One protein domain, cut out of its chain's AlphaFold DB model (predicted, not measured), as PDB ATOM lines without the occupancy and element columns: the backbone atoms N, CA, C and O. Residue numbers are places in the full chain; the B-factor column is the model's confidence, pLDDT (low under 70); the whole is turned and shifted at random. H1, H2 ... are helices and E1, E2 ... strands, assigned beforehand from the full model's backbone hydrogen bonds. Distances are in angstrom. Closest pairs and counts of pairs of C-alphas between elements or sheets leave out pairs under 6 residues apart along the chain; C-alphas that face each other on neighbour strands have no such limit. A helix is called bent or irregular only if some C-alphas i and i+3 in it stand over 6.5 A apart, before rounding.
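Overview. This is residues 2 to 143 of the 374 residues of the protein "LPD29 domain-containing protein" of Phocaeicola plebeius (UniProt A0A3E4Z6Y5). A small five-stranded sheet, curled like part of a barrel and folded back on itself, makes the body, and one long helix, H1, grazes it with residues 104 to 115; residues 116 to 143, of which 116 to 140 belong to H1, then stick out as a long arm. A separate small hairpin, E1 and E2, lies away from this sheet. The printed part has 142 residues, with seven named strands followed by one named helix, E1 E2 E3 E4 E5 E6 E7 H1; the class is mixed, helices and strands. The larger sheet runs E6 E5 E4 E3 E7 and is antiparallel throughout, as is the sheet of E1 and E2. The whole is loose, with a radius of gyration of the C-alphas of 20.3 A, and spans 66 by 43 by 34 A.

Arrangement. Start at E1, residues 7 to 10, and E2, residues 16 to 19: this hairpin has N 8 and O 18 at 2.9 A, within hydrogen-bond range. E2 is apart from E3, residues 30 to 34. From E3 read on through E4, residues 43 to 47, E5, residues 56 to 62, and E6, residues 68 to 72: they form a meander, each strand the antiparallel neighbour of the one before. Look within hydrogen-bond range for N 31 and O 45 at 2.9 A between E3 and E4, N 46 and O 60 at 2.8 A between E4 and E5, and N 57 and O 71 at 2.8 A between E5 and E6. E7, residues 87 to 90, is antiparallel to E3, with N 32 and O 89 at 2.8 A. The strongly twisted sheet is a folded sheet, bent into two leaves: E6 and E5 face E3 and E7, with E4 as the hinge. H1, residues 101 to 140, only grazes this sheet; its closest C-alphas to E5 are those of Val 108 and Ala 60, 6.1 A apart. Every O i to N i+4 pair in H1 is within hydrogen-bond range.

Along the chain. Find C-alpha 7 at (-15.134, 18.571, 30.879), where E1 begins. E5, the longest strand, measures 18.7 A from first to last C-alpha. Find C-alpha 101 at (-43.104, 15.427, 37.398); from there H1 runs 57.3 A to C-alpha 140 at (-34.184, -4.596, -15.583).

Size, cuts and confidence. The C-alphas of Asp 96 and Ile 143 are the two farthest apart, 69.2 A. Without residues 116 to 143 the body spans 41 by 33 by 29 A. The printed part has no cut, and its one long link is E6 to E7, 14 residues. The mean pLDDT of the printed part is 84.4; look for values under 70 at residues 2 to 22 and 36 to 41.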
ATOM      1  N   GLU A   2     -10.782  17.822  39.613       35.62
ATOM      2  CA  GLU A   2     -11.456  18.297  40.833       35.62
ATOM      3  C   GLU A   2     -12.929  17.864  40.819       35.62
ATOM      4  O   GLU A   2     -13.575  17.896  39.769       35.62
ATOM      5  N   SER A   3     -13.472  17.445  41.967       37.44
ATOM      6  CA  SER A   3     -14.875  17.034  42.061       37.44
ATOM      7  C   SER A   3     -15.797  18.223  41.771       37.44
ATOM      8  O   SER A   3     -15.712  19.244  42.450       37.44
ATOM      9  N   GLY A   4     -16.682  18.083  40.782       51.03
ATOM     10  CA  GLY A   4     -17.692  19.092  40.439       51.03
ATOM     11  C   GLY A   4     -17.429  19.883  39.154       51.03
ATOM     12  O   GLY A   4     -18.282  20.673  38.762       51.03
ATOM     13  N   LYS A   5     -16.298  19.662  38.467       52.91
ATOM     14  CA  LYS A   5     -16.030  20.251  37.144       52.91
ATOM     15  C   LYS A   5     -16.334  19.246  36.033       52.91
ATOM     16  O   LYS A   5     -15.808  18.134  36.039       52.91
ATOM     17  N   MET A   6     -17.191  19.635  35.089       57.88
ATOM     18  CA  MET A   6     -17.484  18.848  33.887       57.88
ATOM     19  C   MET A   6     -16.557  19.275  32.756       57.88
ATOM     20  O   MET A   6     -16.294  20.461  32.584       57.88
ATOM     21  N   TYR A   7     -16.065  18.316  31.976       65.56
ATOM     22  CA  TYR A   7     -15.134  18.571  30.879       65.56
ATOM     23  C   TYR A   7     -15.651  17.921  29.594       65.56
ATOM     24  O   TYR A   7     -16.143  16.795  29.635       65.56
ATOM     25  N   ARG A   8     -15.535  18.613  28.454       63.16
ATOM     26  CA  ARG A   8     -15.822  18.054  27.124       63.16
ATOM     27  C   ARG A   8     -14.550  17.967  26.307       63.16
ATOM     28  O   ARG A   8     -13.646  18.784  26.461       63.16
ATOM     29  N   MET A   9     -14.518  17.000  25.403       62.81
ATOM     30  CA  MET A   9     -13.440  16.861  24.434       62.81
ATOM     31  C   MET A   9     -13.708  17.802  23.256       62.81
ATOM     32  O   MET A   9     -14.738  17.677  22.589       62.81
ATOM     33  N   ASP A  10     -12.804  18.755  23.030       56.16
ATOM     34  CA  ASP A  10     -12.853  19.673  21.894       56.16
ATOM     35  C   ASP A  10     -11.925  19.180  20.775       56.16
ATOM     36  O   ASP A  10     -10.735  18.930  20.980       56.16
ATOM     37  N   TRP A  11     -12.502  19.018  19.585       55.47
ATOM     38  CA  TRP A  11     -11.842  18.488  18.390       55.47
ATOM     39  C   TRP A  11     -11.282  19.595  17.487       55.47
ATOM     40  O   TRP A  11     -10.544  19.301  16.549       55.47
ATOM     41  N   SER A  12     -11.608  20.858  17.774       53.50
ATOM     42  CA  SER A  12     -11.283  22.014  16.930       53.50
ATOM     43  C   SER A  12      -9.797  22.384  16.977       53.50
ATOM     44  O   SER A  12      -9.259  22.851  15.983       53.50
ATOM     45  N   ASN A  13      -9.136  22.155  18.123       44.31
ATOM     46  CA  ASN A  13      -7.780  22.634  18.424       44.31
ATOM     47  C   ASN A  13      -6.914  21.564  19.126       44.31
ATOM     48  O   ASN A  13      -6.360  21.797  20.196       44.31
ATOM     49  N   GLY A  14      -6.785  20.376  18.527       49.34
ATOM     50  CA  GLY A  14      -5.753  19.404  18.922       49.34
ATOM     51  C   GLY A  14      -5.983  18.694  20.261       49.34
ATOM     52  O   GLY A  14      -5.131  18.772  21.140       49.34
ATOM     53  N   PHE A  15      -7.095  17.956  20.377       55.03
ATOM     54  CA  PHE A  15      -7.408  17.039  21.489       55.03
ATOM     55  C   PHE A  15      -7.179  17.646  22.879       55.03
ATOM     56  O   PHE A  15      -6.251  17.272  23.599       55.03
ATOM     57  N   GLN A  16      -8.056  18.563  23.285       62.50
ATOM     58  CA  GLN A  16      -7.998  19.156  24.621       62.50
ATOM     59  C   GLN A  16      -9.306  18.952  25.384       62.50
ATOM     60  O   GLN A  16     -10.403  18.996  24.820       62.50
ATOM     61  N   MET A  17      -9.174  18.713  26.689       58.31
ATOM     62  CA  MET A  17     -10.299  18.705  27.621       58.31
ATOM     63  C   MET A  17     -10.615  20.151  27.996       58.31
ATOM     64  O   MET A  17      -9.807  20.816  28.639       58.31
ATOM     65  N   VAL A  18     -11.790  20.631  27.601       59.56
ATOM     66  CA  VAL A  18     -12.269  21.985  27.899       59.56
ATOM     67  C   VAL A  18     -13.272  21.906  29.044       59.56
ATOM     68  O   VAL A  18     -14.191  21.087  28.996       59.56
ATOM     69  N   GLU A  19     -13.097  22.734  30.079       60.19
ATOM     70  CA  GLU A  19     -14.077  22.873  31.166       60.19
ATOM     71  C   GLU A  19     -15.403  23.363  30.569       60.19
ATOM     72  O   GLU A  19     -15.471  24.405  29.916       60.19
ATOM     73  N   ILE A  20     -16.447  22.556  30.725       61.09
ATOM     74  CA  ILE A  20     -17.795  22.872  30.268       61.09
ATOM     75  C   ILE A  20     -18.346  23.956  31.201       61.09
ATOM     76  O   ILE A  20     -18.100  23.915  32.407       61.09
ATOM     77  N   GLY A  21     -19.071  24.932  30.646       59.34
ATOM     78  CA  GLY A  21     -19.697  26.020  31.399       59.34
ATOM     79  C   GLY A  21     -20.453  25.550  32.649       59.34
ATOM     80  O   GLY A  21     -20.857  24.398  32.783       59.34
ATOM     81  N   LYS A  22     -20.642  26.451  33.615       65.12
ATOM     82  CA  LYS A  22     -21.163  26.083  34.945       65.12
ATOM     83  C   LYS A  22     -22.686  25.902  34.993       65.12
ATOM     84  O   LYS A  22     -23.200  25.426  36.004       65.12
ATOM     85  N   LYS A  23     -23.427  26.319  33.957       79.56
ATOM     86  CA  LYS A  23     -24.895  26.380  34.010       79.56
ATOM     87  C   LYS A  23     -25.522  25.042  33.623       79.56
ATOM     88  O   LYS A  23     -25.829  24.781  32.465       79.56
ATOM     89  N   VAL A  24     -25.757  24.223  34.637       86.88
ATOM     90  CA  VAL A  24     -26.599  23.029  34.547       86.88
ATOM     91  C   VAL A  24     -28.038  23.428  34.832       86.88
ATOM     92  O   VAL A  24     -28.296  24.140  35.804       86.88
ATOM     93  N   LEU A  25     -28.962  22.992  33.982       90.62
ATOM     94  CA  LEU A  25     -30.385  23.193  34.216       90.62
ATOM     95  C   LEU A  25     -30.952  22.052  35.064       90.62
ATOM     96  O   LEU A  25     -30.540  20.900  34.949       90.62
ATOM     97  N   GLU A  26     -31.914  22.355  35.917       91.88
ATOM     98  CA  GLU A  26     -32.640  21.358  36.692       91.88
ATOM     99  C   GLU A  26     -33.770  20.735  35.869       91.88
ATOM    100  O   GLU A  26     -34.343  21.363  34.975       91.88
ATOM    101  N   VAL A  27     -34.125  19.492  36.200       93.75
ATOM    102  CA  VAL A  27     -35.298  18.827  35.620       93.75
ATOM    103  C   VAL A  27     -36.546  19.671  35.894       93.75
ATOM    104  O   VAL A  27     -36.749  20.161  37.001       93.75
ATOM    105  N   GLY A  28     -37.370  19.869  34.867       93.56
ATOM    106  CA  GLY A  28     -38.562  20.711  34.925       93.56
ATOM    107  C   GLY A  28     -38.343  22.169  34.520       93.56
ATOM    108  O   GLY A  28     -39.334  22.885  34.379       93.56
ATOM    109  N   GLN A  29     -37.102  22.619  34.293       94.56
ATOM    110  CA  GLN A  29     -36.840  23.976  33.799       94.56
ATOM    111  C   GLN A  29     -37.227  24.156  32.332       94.56
ATOM    112  O   GLN A  29     -37.065  23.244  31.516       94.56
ATOM    113  N   ARG A  30     -37.704  25.362  31.999       94.44
ATOM    114  CA  ARG A  30     -38.054  25.755  30.631       94.44
ATOM    115  C   ARG A  30     -36.841  26.218  29.839       94.44
ATOM    116  O   ARG A  30     -35.998  26.972  30.325       94.44
ATOM    117  N   VAL A  31     -36.834  25.818  28.577       93.75
ATOM    118  CA  VAL A  31     -35.886  26.254  27.556       93.75
ATOM    119  C   VAL A  31     -36.665  26.666  26.314       93.75
ATOM    120  O   VAL A  31     -37.602  25.986  25.902       93.75
ATOM    121  N   TYR A  32     -36.272  27.771  25.696       92.31
ATOM    122  CA  TYR A  32     -36.891  28.292  24.481       92.31
ATOM    123  C   TYR A  32     -35.944  28.093  23.301       92.31
ATOM    124  O   TYR A  32     -34.794  28.527  23.338       92.31
ATOM    125  N   GLY A  33     -36.428  27.423  22.260       89.50
ATOM    126  CA  GLY A  33     -35.717  27.196  21.010       89.50
ATOM    127  C   GLY A  33     -36.137  28.189  19.931       89.50
ATOM    128  O   GLY A  33     -37.317  28.314  19.592       89.50
ATOM    129  N   PHE A  34     -35.144  28.852  19.348       86.38
ATOM    130  CA  PHE A  34     -35.287  29.722  18.185       86.38
ATOM    131  C   PHE A  34     -34.463  29.111  17.052       86.38
ATOM    132  O   PHE A  34     -33.292  29.422  16.885       86.38
ATOM    133  N   LEU A  35     -35.050  28.154  16.337       76.69
ATOM    134  CA  LEU A  35     -34.384  27.249  15.391       76.69
ATOM    135  C   LEU A  35     -34.717  27.544  13.915       76.69
ATOM    136  O   LEU A  35     -34.151  26.913  13.026       76.69
ATOM    137  N   GLY A  36     -35.649  28.465  13.647       66.00
ATOM    138  CA  GLY A  36     -36.110  28.827  12.303       66.00
ATOM    139  C   GLY A  36     -35.410  30.048  11.692       66.00
ATOM    140  O   GLY A  36     -34.711  30.804  12.371       66.00
ATOM    141  N   TYR A  37     -35.647  30.271  10.393       52.88
ATOM    142  CA  TYR A  37     -35.175  31.456   9.672       52.88
ATOM    143  C   TYR A  37     -35.733  32.738  10.314       52.88
ATOM    144  O   TYR A  37     -36.923  32.821  10.617       52.88
ATOM    145  N   GLY A  38     -34.868  33.723  10.565       55.44
ATOM    146  CA  GLY A  38     -35.240  34.965  11.257       55.44
ATOM    147  C   GLY A  38     -35.368  34.856  12.784       55.44
ATOM    148  O   GLY A  38     -35.808  35.815  13.411       55.44
ATOM    149  N   GLY A  39     -34.988  33.726  13.401       54.53
ATOM    150  CA  GLY A  39     -34.968  33.589  14.864       54.53
ATOM    151  C   GLY A  39     -36.361  33.633  15.498       54.53
ATOM    152  O   GLY A  39     -36.532  34.218  16.569       54.53
ATOM    153  N   SER A  40     -37.366  33.058  14.829       60.34
ATOM    154  CA  SER A  40     -38.722  32.894  15.362       60.34
ATOM    155  C   SER A  40     -38.777  31.799  16.432       60.34
ATOM    156  O   SER A  40     -38.056  30.794  16.367       60.34
ATOM    157  N   GLU A  41     -39.619  32.004  17.450       68.88
ATOM    158  CA  GLU A  41     -39.842  31.004  18.496       68.88
ATOM    159  C   GLU A  41     -40.460  29.761  17.855       68.88
ATOM    160  O   GLU A  41     -41.553  29.814  17.297       68.88
ATOM    161  N   SER A  42     -39.715  28.661  17.866       73.44
ATOM    162  CA  SER A  42     -40.012  27.468  17.058       73.44
ATOM    163  C   SER A  42     -40.001  26.175  17.874       73.44
ATOM    164  O   SER A  42     -40.165  25.090  17.315       73.44
ATOM    165  N   GLY A  43     -39.847  26.296  19.195       84.00
ATOM    166  CA  GLY A  43     -40.117  25.239  20.162       84.00
ATOM    167  C   GLY A  43     -39.947  25.738  21.597       84.00
ATOM    168  O   GLY A  43     -39.014  26.481  21.895       84.00
ATOM    169  N   LYS A  44     -40.833  25.317  22.500       92.44
ATOM    170  CA  LYS A  44     -40.646  25.437  23.955       92.44
ATOM    171  C   LYS A  44     -40.309  24.059  24.485       92.44
ATOM    172  O   LYS A  44     -40.908  23.092  24.038       92.44
ATOM    173  N   PHE A  45     -39.395  23.947  25.432       94.62
ATOM    174  CA  PHE A  45     -38.902  22.666  25.921       94.62
ATOM    175  C   PHE A  45     -38.838  22.640  27.444       94.62
ATOM    176  O   PHE A  45     -38.687  23.678  28.086       94.62
ATOM    177  N   ILE A  46     -38.921  21.439  28.007       96.06
ATOM    178  CA  ILE A  46     -38.685  21.156  29.422       96.06
ATOM    179  C   ILE A  46     -37.490  20.229  29.551       96.06
ATOM    180  O   ILE A  46     -37.409  19.223  28.848       96.06
ATOM    181  N   VAL A  47     -36.578  20.545  30.464       96.00
ATOM    182  CA  VAL A  47     -35.452  19.675  30.812       96.00
ATOM    183  C   VAL A  47     -35.974  18.420  31.507       96.00
ATOM    184  O   VAL A  47     -36.721  18.496  32.478       96.00
ATOM    185  N   THR A  48     -35.573  17.255  31.009       96.38
ATOM    186  CA  THR A  48     -36.068  15.939  31.459       96.38
ATOM    187  C   THR A  48     -34.984  15.060  32.067       96.38
ATOM    188  O   THR A  48     -35.292  14.021  32.641       96.38
ATOM    189  N   SER A  49     -33.711  15.451  31.953       93.88
ATOM    190  CA  SER A  49     -32.594  14.681  32.495       93.88
ATOM    191  C   SER A  49     -31.493  15.569  33.067       93.88
ATOM    192  O   SER A  49     -31.285  16.709  32.641       93.88
ATOM    193  N   ALA A  50     -30.717  14.989  33.980       90.69
ATOM    194  CA  ALA A  50     -29.392  15.493  34.311       90.69
ATOM    195  C   ALA A  50     -28.451  15.427  33.078       90.69
ATOM    196  O   ALA A  50     -28.768  14.723  32.106       90.69
ATOM    197  N   PRO A  51     -27.318  16.155  33.088       88.69
ATOM    198  CA  PRO A  51     -26.305  16.069  32.038       88.69
ATOM    199  C   PRO A  51     -25.739  14.657  31.882       88.69
ATOM    200  O   PRO A  51     -25.420  13.994  32.868       88.69
ATOM    201  N   ASP A  52     -25.590  14.210  30.635       85.94
ATOM    202  CA  ASP A  52     -24.839  13.000  30.302       85.94
ATOM    203  C   ASP A  52     -23.315  13.230  30.387       85.94
ATOM    204  O   ASP A  52     -22.838  14.334  30.657       85.94
ATOM    205  N   ILE A  53     -22.528  12.187  30.103       79.19
ATOM    206  CA  ILE A  53     -21.053  12.241  30.095       79.19
ATOM    207  C   ILE A  53     -20.464  13.271  29.111       79.19
ATOM    208  O   ILE A  53     -19.274  13.569  29.172       79.19
ATOM    209  N   HIS A  54     -21.272  13.799  28.190       80.31
ATOM    210  CA  HIS A  54     -20.890  14.816  27.217       80.31
ATOM    211  C   HIS A  54     -21.459  16.203  27.562       80.31
ATOM    212  O   HIS A  54     -21.354  17.121  26.748       80.31
ATOM    213  N   GLY A  55     -22.073  16.369  28.740       83.94
ATOM    214  CA  GLY A  55     -22.696  17.620  29.167       83.94
ATOM    215  C   GLY A  55     -24.013  17.929  28.450       83.94
ATOM    216  O   GLY A  55     -24.404  19.094  28.371       83.94
ATOM    217  N   ARG A  56     -24.694  16.920  27.886       90.12
ATOM    218  CA  ARG A  56     -25.986  17.092  27.207       90.12
ATOM    219  C   ARG A  56     -27.134  16.759  28.148       90.12
ATOM    220  O   ARG A  56     -27.152  15.685  28.740       90.12
ATOM    221  N   GLN A  57     -28.127  17.634  28.223       93.38
ATOM    222  CA  GLN A  57     -29.369  17.390  28.953       93.38
ATOM    223  C   GLN A  57     -30.504  17.165  27.966       93.38
ATOM    224  O   GLN A  57     -30.713  17.968  27.056       93.38
ATOM    225  N   LYS A  58     -31.237  16.064  28.130       95.31
ATOM    226  CA  LYS A  58     -32.380  15.743  27.279       95.31
ATOM    227  C   LYS A  58     -33.545  16.658  27.637       95.31
ATOM    228  O   LYS A  58     -33.864  16.837  28.814       95.31
ATOM    229  N   MET A  59     -34.214  17.188  26.626       95.06
ATOM    230  CA  MET A  59     -35.382  18.045  26.784       95.06
ATOM    231  C   MET A  59     -36.548  17.534  25.941       95.06
ATOM    232  O   MET A  59     -36.327  17.023  24.844       95.06
ATOM    233  N   ALA A  60     -37.772  17.698  26.435       95.38
ATOM    234  CA  ALA A  60     -39.006  17.356  25.731       95.38
ATOM    235  C   ALA A  60     -39.746  18.629  25.311       95.38
ATOM    236  O   ALA A  60     -39.859  19.569  26.095       95.38
ATOM    237  N   GLU A  61     -40.232  18.669  24.074       93.38
ATOM    238  CA  GLU A  61     -40.968  19.811  23.537       93.38
ATOM    239  C   GLU A  61     -42.369  19.928  24.155       93.38
ATOM    240  O   GLU A  61     -43.152  18.975  24.175       93.38
ATOM    241  N   ILE A  62     -42.695  21.123  24.635       91.56
ATOM    242  CA  ILE A  62     -44.029  21.511  25.072       91.56
ATOM    243  C   ILE A  62     -44.864  21.816  23.827       91.56
ATOM    244  O   ILE A  62     -44.536  22.705  23.040       91.56
ATOM    245  N   GLY A  63     -45.990  21.119  23.688       86.19
ATOM    246  CA  GLY A  63     -46.854  21.236  22.518       86.19
ATOM    247  C   GLY A  63     -46.372  20.376  21.350       86.19
ATOM    248  O   GLY A  63     -45.612  19.427  21.519       86.19
ATOM    249  N   ARG A  64     -46.866  20.670  20.147       82.88
ATOM    250  CA  ARG A  64     -46.521  19.916  18.935       82.88
ATOM    251  C   ARG A  64     -45.260  20.497  18.283       82.88
ATOM    252  O   ARG A  64     -45.100  21.713  18.321       82.88
ATOM    253  N   PRO A  65     -44.428  19.670  17.626       85.50
ATOM    254  CA  PRO A  65     -44.682  18.273  17.246       85.50
ATOM    255  C   PRO A  65     -44.272  17.172  18.247       85.50
ATOM    256  O   PRO A  65     -44.285  16.022  17.834       85.50
ATOM    257  N   HIS A  66     -43.970  17.454  19.523       89.31
ATOM    258  CA  HIS A  66     -43.505  16.458  20.517       89.31
ATOM    259  C   HIS A  66     -42.143  15.833  20.169       89.31
ATOM    260  O   HIS A  66     -42.011  14.622  19.975       89.31
ATOM    261  N   ARG A  67     -41.106  16.670  20.059       91.00
ATOM    262  CA  ARG A  67     -39.729  16.225  19.796       91.00
ATOM    263  C   ARG A  67     -38.895  16.174  21.068       91.00
ATOM    264  O   ARG A  67     -39.083  16.963  21.992       91.00
ATOM    265  N   PHE A  68     -37.884  15.309  21.049       93.81
ATOM    266  CA  PHE A  68     -36.746  15.448  21.946       93.81
ATOM    267  C   PHE A  68     -35.698  16.392  21.355       93.81
ATOM    268  O   PHE A  68     -35.422  16.367  20.155       93.81
ATOM    269  N   ALA A  69     -35.092  17.189  22.225       92.31
ATOM    270  CA  ALA A  69     -33.956  18.050  21.934       92.31
ATOM    271  C   ALA A  69     -32.887  17.883  23.021       92.31
ATOM    272  O   ALA A  69     -33.103  17.199  24.026       92.31
ATOM    273  N   TYR A  70     -31.728  18.505  22.819       92.50
ATOM    274  CA  TYR A  70     -30.622  18.441  23.767       92.50
ATOM    275  C   TYR A  70     -30.082  19.834  24.050       92.50
ATOM    276  O   TYR A  70     -29.669  20.525  23.123       92.50
ATOM    277  N   TRP A  71     -30.063  20.197  25.329       90.94
ATOM    278  CA  TRP A  71     -29.322  21.343  25.838       90.94
ATOM    279  C   TRP A  71     -27.870  20.943  26.029       90.94
ATOM    280  O   TRP A  71     -27.600  19.920  26.664       90.94
ATOM    281  N   ARG A  72     -26.933  21.726  25.508       88.06
ATOM    282  CA  ARG A  72     -25.504  21.503  25.711       88.06
ATOM    283  C   ARG A  72     -24.944  22.555  26.646       88.06
ATOM    284  O   ARG A  72     -24.771  23.712  26.269       88.06
ATOM    285  N   VAL A  73     -24.603  22.112  27.854       82.75
ATOM    286  CA  VAL A  73     -23.913  22.941  28.844       82.75
ATOM    287  C   VAL A  73     -22.630  23.501  28.209       82.75
ATOM    288  O   VAL A  73     -21.945  22.807  27.450       82.75
ATOM    289  N   GLY A  74     -22.320  24.773  28.450       78.06
ATOM    290  CA  GLY A  74     -21.164  25.462  27.868       78.06
ATOM    291  C   GLY A  74     -21.350  25.940  26.426       78.06
ATOM    292  O   GLY A  74     -20.514  26.696  25.936       78.06
ATOM    293  N   GLN A  75     -22.399  25.505  25.724       81.00
ATOM    294  CA  GLN A  75     -22.709  25.943  24.359       81.00
ATOM    295  C   GLN A  75     -23.993  26.769  24.307       81.00
ATOM    296  O   GLN A  75     -24.022  27.790  23.628       81.00
ATOM    297  N   ASP A  76     -25.016  26.346  25.045       81.81
ATOM    298  CA  ASP A  76     -26.336  26.970  25.022       81.81
ATOM    299  C   ASP A  76     -26.551  27.942  26.201       81.81
ATOM    300  O   ASP A  76     -27.650  28.413  26.420       81.81
ATOM    301  N   ASP A  77     -25.510  28.318  26.953       81.19
ATOM    302  CA  ASP A  77     -25.586  29.003  28.263       81.19
ATOM    303  C   ASP A  77     -26.229  30.415  28.289       81.19
ATOM    304  O   ASP A  77     -26.237  31.087  29.327       81.19
ATOM    305  N   GLN A  78     -26.780  30.894  27.177       87.38
ATOM    306  CA  GLN A  78     -27.386  32.218  27.074       87.38
ATOM    307  C   GLN A  78     -28.789  32.255  27.718       87.38
ATOM    308  O   GLN A  78     -29.632  31.406  27.417       87.38
ATOM    309  N   PRO A  79     -29.082  33.250  28.579       91.50
ATOM    310  CA  PRO A  79     -30.432  33.470  29.090       91.50
ATOM    311  C   PRO A  79     -31.373  33.997  28.008       91.50
ATOM    312  O   PRO A  79     -30.949  34.675  27.065       91.50
ATOM    313  N   LEU A  80     -32.674  33.779  28.196       90.69
ATOM    314  CA  LEU A  80     -33.724  34.280  27.310       90.69
ATOM    315  C   LEU A  80     -33.720  35.813  27.182       90.69
ATOM    316  O   LEU A  80     -33.986  36.334  26.098       90.69
ATOM    317  N   SER A  81     -33.395  36.557  28.240       90.81
ATOM    318  CA  SER A  81     -33.268  38.023  28.185       90.81
ATOM    319  C   SER A  81     -32.160  38.519  27.254       90.81
ATOM    320  O   SER A  81     -32.271  39.617  26.712       90.81
ATOM    321  N   LYS A  82     -31.118  37.711  27.024       89.94
ATOM    322  CA  LYS A  82     -29.999  38.014  26.116       89.94
ATOM    323  C   LYS A  82     -30.122  37.295  24.775       89.94
ATOM    324  O   LYS A  82     -29.129  37.116  24.073       89.94
ATOM    325  N   LYS A  83     -31.338  36.874  24.416       87.62
ATOM    326  CA  LYS A  83     -31.609  36.167  23.167       87.62
ATOM    327  C   LYS A  83     -31.063  36.928  21.958       87.62
ATOM    328  O   LYS A  83     -31.467  38.060  21.695       87.62
ATOM    329  N   PHE A  84     -30.235  36.247  21.171       84.38
ATOM    330  CA  PHE A  84     -29.736  36.736  19.890       84.38
ATOM    331  C   PHE A  84     -29.450  35.577  18.929       84.38
ATOM    332  O   PHE A  84     -28.639  34.706  19.242       84.38
ATOM    333  N   GLY A  85     -30.068  35.603  17.747       84.12
ATOM    334  CA  GLY A  85     -29.844  34.612  16.696       84.12
ATOM    335  C   GLY A  85     -30.562  33.277  16.915       84.12
ATOM    336  O   GLY A  85     -31.593  33.207  17.585       84.12
ATOM    337  N   ILE A  86     -30.028  32.239  16.270       86.38
ATOM    338  CA  ILE A  86     -30.533  30.866  16.333       86.38
ATOM    339  C   ILE A  86     -29.882  30.143  17.514       86.38
ATOM    340  O   ILE A  86     -28.657  30.155  17.635       86.38
ATOM    341  N   GLY A  87     -30.678  29.476  18.351       88.50
ATOM    342  CA  GLY A  87     -30.166  28.731  19.500       88.50
ATOM    343  C   GLY A  87     -31.229  28.345  20.524       88.50
ATOM    344  O   GLY A  87     -32.429  28.561  20.319       88.50
ATOM    345  N   TYR A  88     -30.764  27.769  21.631       91.31
ATOM    346  CA  TYR A  88     -31.565  27.511  22.825       91.31
ATOM    347  C   TYR A  88     -31.236  28.540  23.906       91.31
ATOM    348  O   TYR A  88     -30.079  28.916  24.069       91.31
ATOM    349  N   TYR A  89     -32.252  28.970  24.655       92.19
ATOM    350  CA  TYR A  89     -32.099  29.940  25.737       92.19
ATOM    351  C   TYR A  89     -32.880  29.489  26.964       92.19
ATOM    352  O   TYR A  89     -34.049  29.107  26.858       92.19
ATOM    353  N   TRP A  90     -32.242  29.533  28.128       91.94
ATOM    354  CA  TRP A  90     -32.880  29.150  29.384       91.94
ATOM    355  C   TRP A  90     -33.750  30.287  29.926       91.94
ATOM    356  O   TRP A  90     -33.452  31.466  29.726       91.94
ATOM    357  N   ASP A  91     -34.849  29.933  30.592       92.12
ATOM    358  CA  ASP A  91     -35.805  30.902  31.130       92.12
ATOM    359  C   ASP A  91     -35.234  31.635  32.351       92.12
ATOM    360  O   ASP A  91     -35.217  31.111  33.463       92.12
ATOM    361  N   ASP A  92     -34.733  32.849  32.138       92.06
ATOM    362  CA  ASP A  92     -34.239  33.722  33.202       92.06
ATOM    363  C   ASP A  92     -35.295  34.699  33.724       92.06
ATOM    364  O   ASP A  92     -35.050  35.399  34.705       92.06
ATOM    365  N   LYS A  93     -36.472  34.739  33.089       90.94
ATOM    366  CA  LYS A  93     -37.591  35.595  33.501       90.94
ATOM    367  C   LYS A  93     -38.407  34.942  34.610       90.94
ATOM    368  O   LYS A  93     -38.845  35.627  35.526       90.94
ATOM    369  N   GLU A  94     -38.572  33.626  34.539       89.94
ATOM    370  CA  GLU A  94     -39.222  32.808  35.567       89.94
ATOM    371  C   GLU A  94     -38.306  31.626  35.958       89.94
ATOM    372  O   GLU A  94     -38.614  30.466  35.668       89.94
ATOM    373  N   PRO A  95     -37.157  31.896  36.609       85.19
ATOM    374  CA  PRO A  95     -36.117  30.892  36.859       85.19
ATOM    375  C   PRO A  95     -36.546  29.783  37.829       85.19
ATOM    376  O   PRO A  95     -35.985  28.682  37.789       85.19
ATOM    377  N   ASP A  96     -37.546  30.050  38.671       89.31
ATOM    378  CA  ASP A  96     -38.077  29.120  39.673       89.31
ATOM    379  C   ASP A  96     -39.174  28.206  39.116       89.31
ATOM    380  O   ASP A  96     -39.573  27.246  39.772       89.31
ATOM    381  N   TYR A  97     -39.644  28.452  37.888       91.81
ATOM    382  CA  TYR A  97     -40.642  27.591  37.266       91.81
ATOM    383  C   TYR A  97     -40.106  26.159  37.132       91.81
ATOM    384  O   TYR A  97     -39.039  25.920  36.555       91.81
ATOM    385  N   ARG A  98     -40.874  25.192  37.637       93.75
ATOM    386  CA  ARG A  98     -40.647  23.759  37.441       93.75
ATOM    387  C   ARG A  98     -41.951  23.119  37.000       93.75
ATOM    388  O   ARG A  98     -42.967  23.244  37.681       93.75
ATOM    389  N   MET A  99     -41.922  22.427  35.868       93.12
ATOM    390  CA  MET A  99     -43.059  21.610  35.457       93.12
ATOM    391  C   MET A  99     -43.223  20.416  36.420       93.12
ATOM    392  O   MET A  99     -42.219  19.785  36.759       93.12
ATOM    393  N   PRO A 100     -44.450  20.078  36.859       95.75
ATOM    394  CA  PRO A 100     -44.687  18.917  37.713       95.75
ATOM    395  C   PRO A 100     -44.213  17.612  37.071       95.75
ATOM    396  O   PRO A 100     -44.415  17.387  35.878       95.75
ATOM    397  N   GLU A 101     -43.663  16.702  37.873       93.12
ATOM    398  CA  GLU A 101     -43.104  15.427  37.398       93.12
ATOM    399  C   GLU A 101     -44.108  14.597  36.578       93.12
ATOM    400  O   GLU A 101     -43.746  14.010  35.559       93.12
ATOM    401  N   GLN A 102     -45.392  14.610  36.954       94.75
ATOM    402  CA  GLN A 102     -46.457  13.923  36.212       94.75
ATOM    403  C   GLN A 102     -46.661  14.492  34.799       94.75
ATOM    404  O   GLN A 102     -46.888  13.742  33.848       94.75
ATOM    405  N   GLU A 103     -46.565  15.815  34.640       94.38
ATOM    406  CA  GLU A 103     -46.672  16.469  33.333       94.38
ATOM    407  C   GLU A 103     -45.426  16.214  32.485       94.38
ATOM    408  O   GLU A 103     -45.552  15.926  31.292       94.38
ATOM    409  N   ILE A 104     -44.241  16.221  33.108       94.56
ATOM    410  CA  ILE A 104     -42.986  15.833  32.453       94.56
ATOM    411  C   ILE A 104     -43.091  14.398  31.936       94.56
ATOM    412  O   ILE A 104     -42.824  14.157  30.761       94.56
ATOM    413  N   ALA A 105     -43.530  13.451  32.771       94.81
ATOM    414  CA  ALA A 105     -43.686  12.049  32.386       94.81
ATOM    415  C   ALA A 105     -44.661  11.885  31.206       94.81
ATOM    416  O   ALA A 105     -44.376  11.152  30.257       94.81
ATOM    417  N   LYS A 106     -45.779  12.622  31.213       95.31
ATOM    418  CA  LYS A 106     -46.738  12.643  30.099       95.31
ATOM    419  C   LYS A 106     -46.116  13.188  28.810       95.31
ATOM    420  O   LYS A 106     -46.311  12.590  27.753       95.31
ATOM    421  N   LEU A 107     -45.376  14.296  28.880       94.69
ATOM    422  CA  LEU A 107     -44.693  14.878  27.717       94.69
ATOM    423  C   LEU A 107     -43.605  13.953  27.170       94.69
ATOM    424  O   LEU A 107     -43.508  13.779  25.956       94.69
ATOM    425  N   VAL A 108     -42.815  13.333  28.050       95.88
ATOM    426  CA  VAL A 108     -41.798  12.343  27.673       95.88
ATOM    427  C   VAL A 108     -42.454  11.183  26.932       95.88
ATOM    428  O   VAL A 108     -42.026  10.872  25.824       95.88
ATOM    429  N   HIS A 109     -43.541  10.622  27.467       95.62
ATOM    430  CA  HIS A 109     -44.277   9.545  26.805       95.62
ATOM    431  C   HIS A 109     -44.803   9.960  25.419       95.62
ATOM    432  O   HIS A 109     -44.667   9.215  24.451       95.62
ATOM    433  N   GLN A 110     -45.360  11.169  25.283       94.31
ATOM    434  CA  GLN A 110     -45.806  11.693  23.983       94.31
ATOM    435  C   GLN A 110     -44.650  11.819  22.980       94.31
ATOM    436  O   GLN A 110     -44.804  11.437  21.818       94.31
ATOM    437  N   CYS A 111     -43.490  12.306  23.425       93.19
ATOM    438  CA  CYS A 111     -42.294  12.407  22.590       93.19
ATOM    439  C   CYS A 111     -41.755  11.025  22.188       93.19
ATOM    440  O   CYS A 111     -41.345  10.844  21.044       93.19
ATOM    441  N   GLU A 112     -41.790  10.033  23.082       95.25
ATOM    442  CA  GLU A 112     -41.406   8.646  22.780       95.25
ATOM    443  C   GLU A 112     -42.327   8.015  21.736       95.25
ATOM    444  O   GLU A 112     -41.844   7.427  20.768       95.25
ATOM    445  N   VAL A 113     -43.644   8.182  21.883       94.81
ATOM    446  CA  VAL A 113     -44.628   7.702  20.902       94.81
ATOM    447  C   VAL A 113     -44.391   8.354  19.537       94.81
ATOM    448  O   VAL A 113     -44.370   7.660  18.518       94.81
ATOM    449  N   GLN A 114     -44.165   9.671  19.501       91.38
ATOM    450  CA  GLN A 114     -43.890  10.386  18.256       91.38
ATOM    451  C   GLN A 114     -42.558   9.958  17.624       91.38
ATOM    452  O   GLN A 114     -42.488   9.765  16.409       91.38
ATOM    453  N   GLN A 115     -41.506   9.787  18.427       91.44
ATOM    454  CA  GLN A 115     -40.213   9.291  17.965       91.44
ATOM    455  C   GLN A 115     -40.350   7.883  17.377       91.44
ATOM    456  O   GLN A 115     -39.914   7.661  16.249       91.44
ATOM    457  N   ALA A 116     -41.016   6.961  18.079       94.00
ATOM    458  CA  ALA A 116     -41.255   5.602  17.600       94.00
ATOM    459  C   ALA A 116     -42.074   5.586  16.299       94.00
ATOM    460  O   ALA A 116     -41.795   4.798  15.392       94.00
ATOM    461  N   TRP A 117     -43.062   6.478  16.165       92.50
ATOM    462  CA  TRP A 117     -43.826   6.637  14.927       92.50
ATOM    463  C   TRP A 117     -42.955   7.159  13.775       92.50
ATOM    464  O   TRP A 117     -42.979   6.579  12.688       92.50
ATOM    465  N   ASN A 118     -42.130   8.186  14.011       89.12
ATOM    466  CA  ASN A 118     -41.182   8.707  13.019       89.12
ATOM    467  C   ASN A 118     -40.179   7.623  12.588       89.12
ATOM    468  O   ASN A 118     -39.967   7.413  11.396       89.12
ATOM    469  N   GLU A 119     -39.603   6.884  13.538       93.12
ATOM    470  CA  GLU A 119     -38.688   5.769  13.273       93.12
ATOM    471  C   GLU A 119     -39.370   4.649  12.481       93.12
ATOM    472  O   GLU A 119     -38.778   4.093  11.553       93.12
ATOM    473  N   ARG A 120     -40.633   4.335  12.793       94.62
ATOM    474  CA  ARG A 120     -41.431   3.365  12.037       94.62
ATOM    475  C   ARG A 120     -41.676   3.838  10.610       94.62
ATOM    476  O   ARG A 120     -41.542   3.027   9.695       94.62
ATOM    477  N   LEU A 121     -42.010   5.111  10.407       93.31
ATOM    478  CA  LEU A 121     -42.166   5.683   9.071       93.31
ATOM    479  C   LEU A 121     -40.862   5.629   8.281       93.31
ATOM    480  O   LEU A 121     -40.868   5.150   7.152       93.31
ATOM    481  N   GLU A 122     -39.747   6.056   8.869       91.75
ATOM    482  CA  GLU A 122     -38.436   6.009   8.217       91.75
ATOM    483  C   GLU A 122     -38.009   4.571   7.905       91.75
ATOM    484  O   GLU A 122     -37.538   4.280   6.805       91.75
ATOM    485  N   LYS A 123     -38.255   3.624   8.818       95.19
ATOM    486  CA  LYS A 123     -38.031   2.196   8.569       95.19
ATOM    487  C   LYS A 123     -38.905   1.680   7.427       95.19
ATOM    488  O   LYS A 123     -38.398   0.982   6.554       95.19
ATOM    489  N   ASN A 124     -40.190   2.032   7.401       94.94
ATOM    490  CA  ASN A 124     -41.104   1.636   6.331       94.94
ATOM    491  C   ASN A 124     -40.681   2.231   4.980       94.94
ATOM    492  O   ASN A 124     -40.690   1.506   3.990       94.94
ATOM    493  N   LYS A 125     -40.253   3.500   4.937       92.25
ATOM    494  CA  LYS A 125     -39.694   4.135   3.730       92.25
ATOM    495  C   LYS A 125     -38.454   3.395   3.237       92.25
ATOM    496  O   LYS A 125     -38.372   3.080   2.056       92.25
ATOM    497  N   ARG A 126     -37.522   3.050   4.134       92.94
ATOM    498  CA  ARG A 126     -36.315   2.273   3.790       92.94
ATOM    499  C   ARG A 126     -36.657   0.890   3.242       92.94
ATOM    500  O   ARG A 126     -36.100   0.490   2.228       92.94
ATOM    501  N   ILE A 127     -37.588   0.179   3.881       94.75
ATOM    502  CA  ILE A 127     -38.055  -1.134   3.414       94.75
ATOM    503  C   ILE A 127     -38.728  -1.008   2.043       94.75
ATOM    504  O   ILE A 127     -38.439  -1.796   1.151       94.75
ATOM    505  N   ALA A 128     -39.602  -0.017   1.854       93.62
ATOM    506  CA  ALA A 128     -40.269   0.224   0.579       93.62
ATOM    507  C   ALA A 128     -39.266   0.552  -0.535       93.62
ATOM    508  O   ALA A 128     -39.360  -0.019  -1.620       93.62
ATOM    509  N   SER A 129     -38.279   1.404  -0.245       91.88
ATOM    510  CA  SER A 129     -37.201   1.752  -1.172       91.88
ATOM    511  C   SER A 129     -36.367   0.520  -1.541       91.88
ATOM    512  O   SER A 129     -36.219   0.218  -2.720       91.88
ATOM    513  N   GLN A 130     -35.951  -0.290  -0.559       94.38
ATOM    514  CA  GLN A 130     -35.221  -1.539  -0.807       94.38
ATOM    515  C   GLN A 130     -36.036  -2.534  -1.645       94.38
ATOM    516  O   GLN A 130     -35.540  -3.062  -2.637       94.38
ATOM    517  N   ASN A 131     -37.309  -2.747  -1.299       95.25
ATOM    518  CA  ASN A 131     -38.205  -3.613  -2.068       95.25
ATOM    519  C   ASN A 131     -38.353  -3.117  -3.513       95.25
ATOM    520  O   ASN A 131     -38.385  -3.923  -4.446       95.25
ATOM    521  N   ARG A 132     -38.424  -1.794  -3.714       95.12
ATOM    522  CA  ARG A 132     -38.486  -1.185  -5.042       95.12
ATOM    523  C   ARG A 132     -37.191  -1.411  -5.817       95.12
ATOM    524  O   ARG A 132     -37.257  -1.810  -6.976       95.12
ATOM    525  N   THR A 133     -36.036  -1.209  -5.193       94.81
ATOM    526  CA  THR A 133     -34.714  -1.511  -5.760       94.81
ATOM    527  C   THR A 133     -34.613  -2.978  -6.186       94.81
ATOM    528  O   THR A 133     -34.209  -3.268  -7.312       94.81
ATOM    529  N   ASP A 134     -35.048  -3.913  -5.340       95.50
ATOM    530  CA  ASP A 134     -35.008  -5.346  -5.645       95.50
ATOM    531  C   ASP A 134     -35.966  -5.721  -6.784       95.50
ATOM    532  O   ASP A 134     -35.634  -6.543  -7.642       95.50
ATOM    533  N   GLN A 135     -37.145  -5.094  -6.840       96.69
ATOM    534  CA  GLN A 135     -38.069  -5.242  -7.963       96.69
ATOM    535  C   GLN A 135     -37.444  -4.734  -9.269       96.69
ATOM    536  O   GLN A 135     -37.489  -5.430 -10.281       96.69
ATOM    537  N   LEU A 136     -36.818  -3.556  -9.246       95.94
ATOM    538  CA  LEU A 136     -36.150  -2.984 -10.414       95.94
ATOM    539  C   LEU A 136     -35.027  -3.887 -10.925       95.94
ATOM    540  O   LEU A 136     -34.942  -4.117 -12.129       95.94
ATOM    541  N   ARG A 137     -34.229  -4.480 -10.031       95.12
ATOM    542  CA  ARG A 137     -33.199  -5.461 -10.402       95.12
ATOM    543  C   ARG A 137     -33.776  -6.707 -11.066       95.12
ATOM    544  O   ARG A 137     -33.191  -7.201 -12.027       95.12
ATOM    545  N   LYS A 138     -34.932  -7.196 -10.611       95.56
ATOM    546  CA  LYS A 138     -35.631  -8.319 -11.261       95.56
ATOM    547  C   LYS A 138     -36.147  -7.942 -12.651       95.56
ATOM    548  O   LYS A 138     -36.018  -8.735 -13.578       95.56
ATOM    549  N   GLU A 139     -36.710  -6.745 -12.800       94.06
ATOM    550  CA  GLU A 139     -37.292  -6.263 -14.061       94.06
ATOM    551  C   GLU A 139     -36.224  -5.908 -15.111       94.06
ATOM    552  O   GLU A 139     -36.372  -6.237 -16.290       94.06
ATOM    553  N   TYR A 140     -35.142  -5.250 -14.691       94.75
ATOM    554  CA  TYR A 140     -34.184  -4.596 -15.583       94.75
ATOM    555  C   TYR A 140     -32.744  -5.111 -15.457       94.75
ATOM    556  O   TYR A 140     -31.941  -4.849 -16.348       94.75
ATOM    557  N   GLY A 141     -32.388  -5.877 -14.423       92.44
ATOM    558  CA  GLY A 141     -30.995  -6.265 -14.152       92.44
ATOM    559  C   GLY A 141     -30.344  -7.154 -15.218       92.44
ATOM    560  O   GLY A 141     -29.125  -7.183 -15.335       92.44
ATOM    561  N   SER A 142     -31.136  -7.849 -16.043       92.56
ATOM    562  CA  SER A 142     -30.616  -8.628 -17.182       92.56
ATOM    563  C   SER A 142     -30.354  -7.791 -18.440       92.56
ATOM    564  O   SER A 142     -29.760  -8.290 -19.396       92.56
ATOM    565  N   ILE A 143     -30.830  -6.542 -18.471       95.12
ATOM    566  CA  ILE A 143     -30.830  -5.691 -19.670       95.12
ATOM    567  C   ILE A 143     -30.130  -4.352 -19.464       95.12
ATOM    568  O   ILE A 143     -29.580  -3.823 -20.427       95.12
TER     569      ILE A 143